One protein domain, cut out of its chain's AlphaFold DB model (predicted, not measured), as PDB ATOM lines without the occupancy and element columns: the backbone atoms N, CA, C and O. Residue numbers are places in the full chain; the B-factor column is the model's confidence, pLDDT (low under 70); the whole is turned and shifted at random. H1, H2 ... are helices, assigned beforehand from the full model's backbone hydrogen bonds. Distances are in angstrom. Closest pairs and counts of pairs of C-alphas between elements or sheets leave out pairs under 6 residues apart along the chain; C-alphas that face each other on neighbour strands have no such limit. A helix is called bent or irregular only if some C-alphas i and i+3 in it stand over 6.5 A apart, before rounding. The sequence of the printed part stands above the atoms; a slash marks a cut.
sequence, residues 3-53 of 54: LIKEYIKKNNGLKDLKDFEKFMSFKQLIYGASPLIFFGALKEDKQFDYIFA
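What this domain is: This is residues 3 to 53 of the 54 residues of an uncharacterized protein of Borreliella yangtzensis (UniProt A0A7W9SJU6). Four helices follow one another round a ring with few contacts: H2 and H3 meet as an L, and short H4 comes back close to H1. The 51 printed residues include four named helices, H1 to H4, and no named strand: all helix. The whole is compact, radius of gyration of the C-alphas 10.3 A, spanning 23 by 22 by 18 A.

How they stand to each other: Start at H1, residues 3 to 10, near H2, residues 17 to 31. H2 touches H3, residues 35 to 44, only just about perpendicular at 71 degrees; the closest C-alphas, Tyr 31 and Phe 38, are 5.4 A apart. H4, residues 48 to 52, is close to but not clearly touching H3 (closest C-alphas Leu 42 and Phe 48, 5.6 A) and H1 (Lys 5 and Tyr 50, 7.5 A). H2 and H4 are apart. Every O i to N i+4 pair is within hydrogen-bond range in H3 and H4, 3 of 4 in H1, 9 of 11 in H2.

Where its parts are: Find C-alpha 3 at (44.260, -25.795, -16.847); H1 runs 10.5 A. H2 runs 17.6 A, irregular, with C-alphas 26 and 29 7.4 A apart. H3 runs 14.4 A; H4 ends at C-alpha 52, (44.484, -24.466, -0.080).

The domain as a whole: The farthest C-alphas, Leu 29 and Ala 53, are 25.9 A apart. The printed part has no cut and no long link. Look for pLDDT under 70 at residues 3 to 5, 11 to 13 and 49 to 53.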
ATOM      1  N   LEU A   3      43.164 -24.823 -16.831       65.69
ATOM      2  CA  LEU A   3      44.260 -25.795 -16.847       65.69
ATOM      3  C   LEU A   3      44.907 -26.104 -15.483       65.69
ATOM      4  O   LEU A   3      45.604 -27.112 -15.377       65.69
ATOM      5  N   ILE A   4      44.776 -25.240 -14.469       68.12
ATOM      6  CA  ILE A   4      45.314 -25.511 -13.120       68.12
ATOM      7  C   ILE A   4      44.322 -26.341 -12.317       68.12
ATOM      8  O   ILE A   4      44.695 -27.381 -11.781       68.12
ATOM      9  N   LYS A   5      43.053 -25.917 -12.284       69.00
ATOM     10  CA  LYS A   5      41.981 -26.642 -11.596       69.00
ATOM     11  C   LYS A   5      41.863 -28.076 -12.096       69.00
ATOM     12  O   LYS A   5      41.801 -28.995 -11.285       69.00
ATOM     13  N   GLU A   6      41.871 -28.279 -13.413       72.19
ATOM     14  CA  GLU A   6      41.795 -29.626 -13.984       72.19
ATOM     15  C   GLU A   6      43.013 -30.482 -13.632       72.19
ATOM     16  O   GLU A   6      42.857 -31.664 -13.329       72.19
ATOM     17  N   TYR A   7      44.214 -29.894 -13.626       71.25
ATOM     18  CA  TYR A   7      45.435 -30.607 -13.256       71.25
ATOM     19  C   TYR A   7      45.418 -31.026 -11.784       71.25
ATOM     20  O   TYR A   7      45.660 -32.192 -11.482       71.25
ATOM     21  N   ILE A   8      45.094 -30.106 -10.872       72.94
ATOM     22  CA  ILE A   8      45.022 -30.386  -9.431       72.94
ATOM     23  C   ILE A   8      43.947 -31.441  -9.155       72.94
ATOM     24  O   ILE A   8      44.194 -32.401  -8.428       72.94
ATOM     25  N   LYS A   9      42.782 -31.331  -9.805       73.44
ATOM     26  CA  LYS A   9      41.701 -32.315  -9.685       73.44
ATOM     27  C   LYS A   9      42.103 -33.695 -10.221       73.44
ATOM     28  O   LYS A   9      41.785 -34.694  -9.586       73.44
ATOM     29  N   LYS A  10      42.828 -33.772 -11.347       73.94
ATOM     30  CA  LYS A  10      43.344 -35.042 -11.901       73.94
ATOM     31  C   LYS A  10      44.410 -35.703 -11.028       73.94
ATOM     32  O   LYS A  10      44.507 -36.924 -11.044       73.94
ATOM     33  N   ASN A  11      45.209 -34.920 -10.307       68.94
ATOM     34  CA  ASN A  11      46.327 -35.425  -9.505       68.94
ATOM     35  C   ASN A  11      45.992 -35.562  -8.005       68.94
ATOM     36  O   ASN A  11      46.879 -35.853  -7.212       68.94
ATOM     37  N   ASN A  12      44.716 -35.424  -7.610       69.06
ATOM     38  CA  ASN A  12      44.270 -35.453  -6.208       69.06
ATOM     39  C   ASN A  12      44.973 -34.408  -5.315       69.06
ATOM     40  O   ASN A  12      45.333 -34.707  -4.175       69.06
ATOM     41  N   GLY A  13      45.146 -33.184  -5.815       67.56
ATOM     42  CA  GLY A  13      45.818 -32.108  -5.086       67.56
ATOM     43  C   GLY A  13      47.314 -32.001  -5.391       67.56
ATOM     44  O   GLY A  13      47.841 -32.685  -6.265       67.56
ATOM     45  N   LEU A  14      47.992 -31.121  -4.655       74.75
ATOM     46  CA  LEU A  14      49.451 -31.093  -4.527       74.75
ATOM     47  C   LEU A  14      49.745 -31.509  -3.085       74.75
ATOM     48  O   LEU A  14      49.571 -30.707  -2.171       74.75
ATOM     49  N   LYS A  15      50.049 -32.793  -2.868       71.25
ATOM     50  CA  LYS A  15      50.076 -33.372  -1.512       71.25
ATOM     51  C   LYS A  15      51.398 -33.137  -0.797       71.25
ATOM     52  O   LYS A  15      51.430 -33.118   0.431       71.25
ATOM     53  N   ASP A  16      52.472 -32.958  -1.556       74.12
ATOM     54  CA  ASP A  16      53.804 -32.703  -1.034       74.12
ATOM     55  C   ASP A  16      54.593 -31.712  -1.909       74.12
ATOM     56  O   ASP A  16      54.162 -31.276  -2.982       74.12
ATOM     57  N   LEU A  17      55.771 -31.322  -1.415       73.62
ATOM     58  CA  LEU A  17      56.661 -30.377  -2.093       73.62
ATOM     59  C   LEU A  17      57.102 -30.883  -3.476       73.62
ATOM     60  O   LEU A  17      57.295 -30.085  -4.390       73.62
ATOM     61  N   LYS A  18      57.224 -32.201  -3.652       77.88
ATOM     62  CA  LYS A  18      57.715 -32.817  -4.887       77.88
ATOM     63  C   LYS A  18      56.679 -32.702  -6.003       77.88
ATOM     64  O   LYS A  18      57.027 -32.419  -7.153       77.88
ATOM     65  N   ASP A  19      55.405 -32.859  -5.659       76.06
ATOM     66  CA  ASP A  19      54.285 -32.617  -6.567       76.06
ATOM     67  C   ASP A  19      54.211 -31.145  -6.987       76.06
ATOM     68  O   ASP A  19      53.996 -30.841  -8.166       76.06
ATOM     69  N   PHE A  20      54.440 -30.227  -6.042       77.88
ATOM     70  CA  PHE A  20      54.482 -28.791  -6.315       77.88
ATOM     71  C   PHE A  20      55.632 -28.419  -7.262       77.88
ATOM     72  O   PHE A  20      55.405 -27.727  -8.255       77.88
ATOM     73  N   GLU A  21      56.846 -28.914  -7.016       80.62
ATOM     74  CA  GLU A  21      58.010 -28.678  -7.881       80.62
ATOM     75  C   GLU A  21      57.777 -29.198  -9.305       80.62
ATOM     76  O   GLU A  21      58.050 -28.501 -10.288       80.62
ATOM     77  N   LYS A  22      57.202 -30.399  -9.435       82.56
ATOM     78  CA  LYS A  22      56.875 -30.997 -10.735       82.56
ATOM     79  C   LYS A  22      55.813 -30.192 -11.484       82.56
ATOM     80  O   LYS A  22      55.931 -29.978 -12.692       82.56
ATOM     81  N   PHE A  23      54.797 -29.715 -10.775       79.50
ATOM     82  CA  PHE A  23      53.770 -28.849 -11.340       79.50
ATOM     83  C   PHE A  23      54.336 -27.487 -11.775       79.50
ATOM     84  O   PHE A  23      54.043 -27.034 -12.883       79.50
ATOM     85  N   MET A  24      55.187 -26.862 -10.957       81.50
ATOM     86  CA  MET A  24      55.864 -25.609 -11.301       81.50
ATOM     87  C   MET A  24      56.768 -25.772 -12.524       81.50
ATOM     88  O   MET A  24      56.743 -24.921 -13.410       81.50
ATOM     89  N   SER A  25      57.493 -26.890 -12.629       81.56
ATOM     90  CA  SER A  25      58.288 -27.215 -13.817       81.56
ATOM     91  C   SER A  25      57.411 -27.366 -15.067       81.56
ATOM     92  O   SER A  25      57.716 -26.786 -16.107       81.56
ATOM     93  N   PHE A  26      56.261 -28.042 -14.963       80.50
ATOM     94  CA  PHE A  26      55.307 -28.157 -16.074       80.50
ATOM     95  C   PHE A  26      54.705 -26.805 -16.490       80.50
ATOM     96  O   PHE A  26      54.436 -26.567 -17.669       80.50
ATOM     97  N   LYS A  27      54.480 -25.904 -15.531       74.88
ATOM     98  CA  LYS A  27      53.881 -24.584 -15.766       74.88
ATOM     99  C   LYS A  27      54.900 -23.459 -15.951       74.88
ATOM    100  O   LYS A  27      54.491 -22.307 -16.101       74.88
ATOM    101  N   GLN A  28      56.192 -23.774 -16.021       80.25
ATOM    102  CA  GLN A  28      57.271 -22.798 -16.180       80.25
ATOM    103  C   GLN A  28      57.103 -21.931 -17.437       80.25
ATOM    104  O   GLN A  28      57.438 -20.752 -17.431       80.25
ATOM    105  N   LEU A  29      56.524 -22.492 -18.500       78.88
ATOM    106  CA  LEU A  29      56.215 -21.777 -19.743       78.88
ATOM    107  C   LEU A  29      55.138 -20.691 -19.578       78.88
ATOM    108  O   LEU A  29      55.067 -19.781 -20.396       78.88
ATOM    109  N   ILE A  30      54.300 -20.793 -18.543       75.25
ATOM    110  CA  ILE A  30      53.147 -19.913 -18.313       75.25
ATOM    111  C   ILE A  30      53.435 -18.921 -17.180       75.25
ATOM    112  O   ILE A  30      53.139 -17.741 -17.322       75.25
ATOM    113  N   TYR A  31      54.029 -19.377 -16.071       73.94
ATOM    114  CA  TYR A  31      54.288 -18.538 -14.887       73.94
ATOM    115  C   TYR A  31      55.775 -18.235 -14.663       73.94
ATOM    116  O   TYR A  31      56.143 -17.630 -13.661       73.94
ATOM    117  N   GLY A  32      56.651 -18.643 -15.582       73.94
ATOM    118  CA  GLY A  32      58.093 -18.496 -15.418       73.94
ATOM    119  C   GLY A  32      58.668 -19.430 -14.348       73.94
ATOM    120  O   GLY A  32      57.992 -20.293 -13.793       73.94
ATOM    121  N   ALA A  33      59.957 -19.261 -14.055       76.56
ATOM    122  CA  ALA A  33      60.671 -20.106 -13.094       76.56
ATOM    123  C   ALA A  33      60.384 -19.759 -11.621       76.56
ATOM    124  O   ALA A  33      60.804 -20.492 -10.732       76.56
ATOM    125  N   SER A  34      59.713 -18.636 -11.348       81.00
ATOM    126  CA  SER A  34      59.523 -18.136  -9.985       81.00
ATOM    127  C   SER A  34      58.169 -18.567  -9.410       81.00
ATOM    128  O   SER A  34      57.131 -18.140  -9.922       81.00
ATOM    129  N   PRO A  35      58.146 -19.316  -8.290       74.56
ATOM    130  CA  PRO A  35      56.916 -19.621  -7.555       74.56
ATOM    131  C   PRO A  35      56.133 -18.373  -7.132       74.56
ATOM    132  O   PRO A  35      54.912 -18.422  -7.016       74.56
ATOM    133  N   LEU A  36      56.806 -17.232  -6.947       81.75
ATOM    134  CA  LEU A  36      56.150 -15.971  -6.591       81.75
ATOM    135  C   LEU A  36      55.238 -15.453  -7.707       81.75
ATOM    136  O   LEU A  36      54.187 -14.893  -7.412       81.75
ATOM    137  N   ILE A  37      55.610 -15.665  -8.972       80.19
ATOM    138  CA  ILE A  37      54.781 -15.271 -10.119       80.19
ATOM    139  C   ILE A  37      53.531 -16.152 -10.173       80.19
ATOM    140  O   ILE A  37      52.431 -15.649 -10.384       80.19
ATOM    141  N   PHE A  38      53.684 -17.450  -9.898       80.00
ATOM    142  CA  PHE A  38      52.559 -18.372  -9.781       80.00
ATOM    143  C   PHE A  38      51.585 -17.951  -8.669       80.00
ATOM    144  O   PHE A  38      50.392 -17.804  -8.927       80.00
ATOM    145  N   PHE A  39      52.076 -17.675  -7.456       77.69
ATOM    146  CA  PHE A  39      51.220 -17.185  -6.370       77.69
ATOM    147  C   PHE A  39      50.611 -15.808  -6.670       77.69
ATOM    148  O   PHE A  39      49.458 -15.565  -6.321       77.69
ATOM    149  N   GLY A  40      51.337 -14.926  -7.359       81.81
ATOM    150  CA  GLY A  40      50.804 -13.655  -7.853       81.81
ATOM    151  C   GLY A  40      49.601 -13.857  -8.775       81.81
ATOM    152  O   GLY A  40      48.528 -13.320  -8.504       81.81
ATOM    153  N   ALA A  41      49.741 -14.718  -9.788       78.94
ATOM    154  CA  ALA A  41      48.669 -15.042 -10.729       78.94
ATOM    155  C   ALA A  41      47.448 -15.670 -10.034       78.94
ATOM    156  O   ALA A  41      46.308 -15.309 -10.311       78.94
ATOM    157  N   LEU A  42      47.666 -16.567  -9.067       76.31
ATOM    158  CA  LEU A  42      46.577 -17.152  -8.278       76.31
ATOM    159  C   LEU A  42      45.832 -16.127  -7.424       76.31
ATOM    160  O   LEU A  42      44.625 -16.267  -7.212       76.31
ATOM    161  N   LYS A  43      46.548 -15.135  -6.887       78.31
ATOM    162  CA  LYS A  43      45.961 -14.056  -6.092       78.31
ATOM    163  C   LYS A  43      45.091 -13.154  -6.964       78.31
ATOM    164  O   LYS A  43      43.978 -12.829  -6.555       78.31
ATOM    165  N   GLU A  44      45.574 -12.783  -8.147       76.62
ATOM    166  CA  GLU A  44      44.814 -11.987  -9.121       76.62
ATOM    167  C   GLU A  44      43.548 -12.723  -9.582       76.62
ATOM    168  O   GLU A  44      42.457 -12.149  -9.565       76.62
ATOM    169  N   ASP A  45      43.663 -14.023  -9.855       72.88
ATOM    170  CA  ASP A  45      42.547 -14.865 -10.301       72.88
ATOM    171  C   ASP A  45      41.613 -15.330  -9.163       72.88
ATOM    172  O   ASP A  45      40.662 -16.075  -9.411       72.88
ATOM    173  N   LYS A  46      41.864 -14.919  -7.907       73.25
ATOM    174  CA  LYS A  46      41.141 -15.373  -6.698       73.25
ATOM    175  C   LYS A  46      41.059 -16.904  -6.588       73.25
ATOM    176  O   LYS A  46      40.049 -17.460  -6.162       73.25
ATOM    177  N   GLN A  47      42.121 -17.600  -6.996       70.25
ATOM    178  CA  GLN A  47      42.183 -19.064  -7.010       70.25
ATOM    179  C   GLN A  47      42.938 -19.681  -5.831       70.25
ATOM    180  O   GLN A  47      43.030 -20.905  -5.752       70.25
ATOM    181  N   PHE A  48      43.435 -18.865  -4.900       70.62
ATOM    182  CA  PHE A  48      44.117 -19.340  -3.691       70.62
ATOM    183  C   PHE A  48      43.280 -20.362  -2.911       70.62
ATOM    184  O   PHE A  48      43.777 -21.436  -2.570       70.62
ATOM    185  N   ASP A  49      41.989 -20.080  -2.738       66.25
ATOM    186  CA  ASP A  49      41.064 -20.956  -2.017       66.25
ATOM    187  C   ASP A  49      40.903 -22.325  -2.699       66.25
ATOM    188  O   ASP A  49      40.620 -23.309  -2.037       66.25
ATOM    189  N   TYR A  50      41.143 -22.449  -4.008       64.19
ATOM    190  CA  TYR A  50      41.035 -23.742  -4.703       64.19
ATOM    191  C   TYR A  50      42.237 -24.662  -4.513       64.19
ATOM    192  O   TYR A  50      42.140 -25.851  -4.811       64.19
ATOM    193  N   ILE A  51      43.369 -24.114  -4.084       66.00
ATOM    194  CA  ILE A  51      44.606 -24.876  -3.890       66.00
ATOM    195  C   ILE A  51      44.790 -25.217  -2.414       66.00
ATOM    196  O   ILE A  51      45.340 -26.270  -2.103       66.00
ATOM    197  N   PHE A  52      44.299 -24.350  -1.526       63.94
ATOM    198  CA  PHE A  52      44.484 -24.466  -0.080       63.94
ATOM    199  C   PHE A  52      43.189 -24.707   0.712       63.94
ATOM    200  O   PHE A  52      43.256 -24.752   1.939       63.94
ATOM    201  N   ALA A  53      42.024 -24.867   0.072       56.50
ATOM    202  CA  ALA A  53      40.833 -25.327   0.787       56.50
ATOM    203  C   ALA A  53      41.044 -26.766   1.279       56.50
ATOM    204  O   ALA A  53      41.297 -27.671   0.483       56.50
TER     205      ALA A  53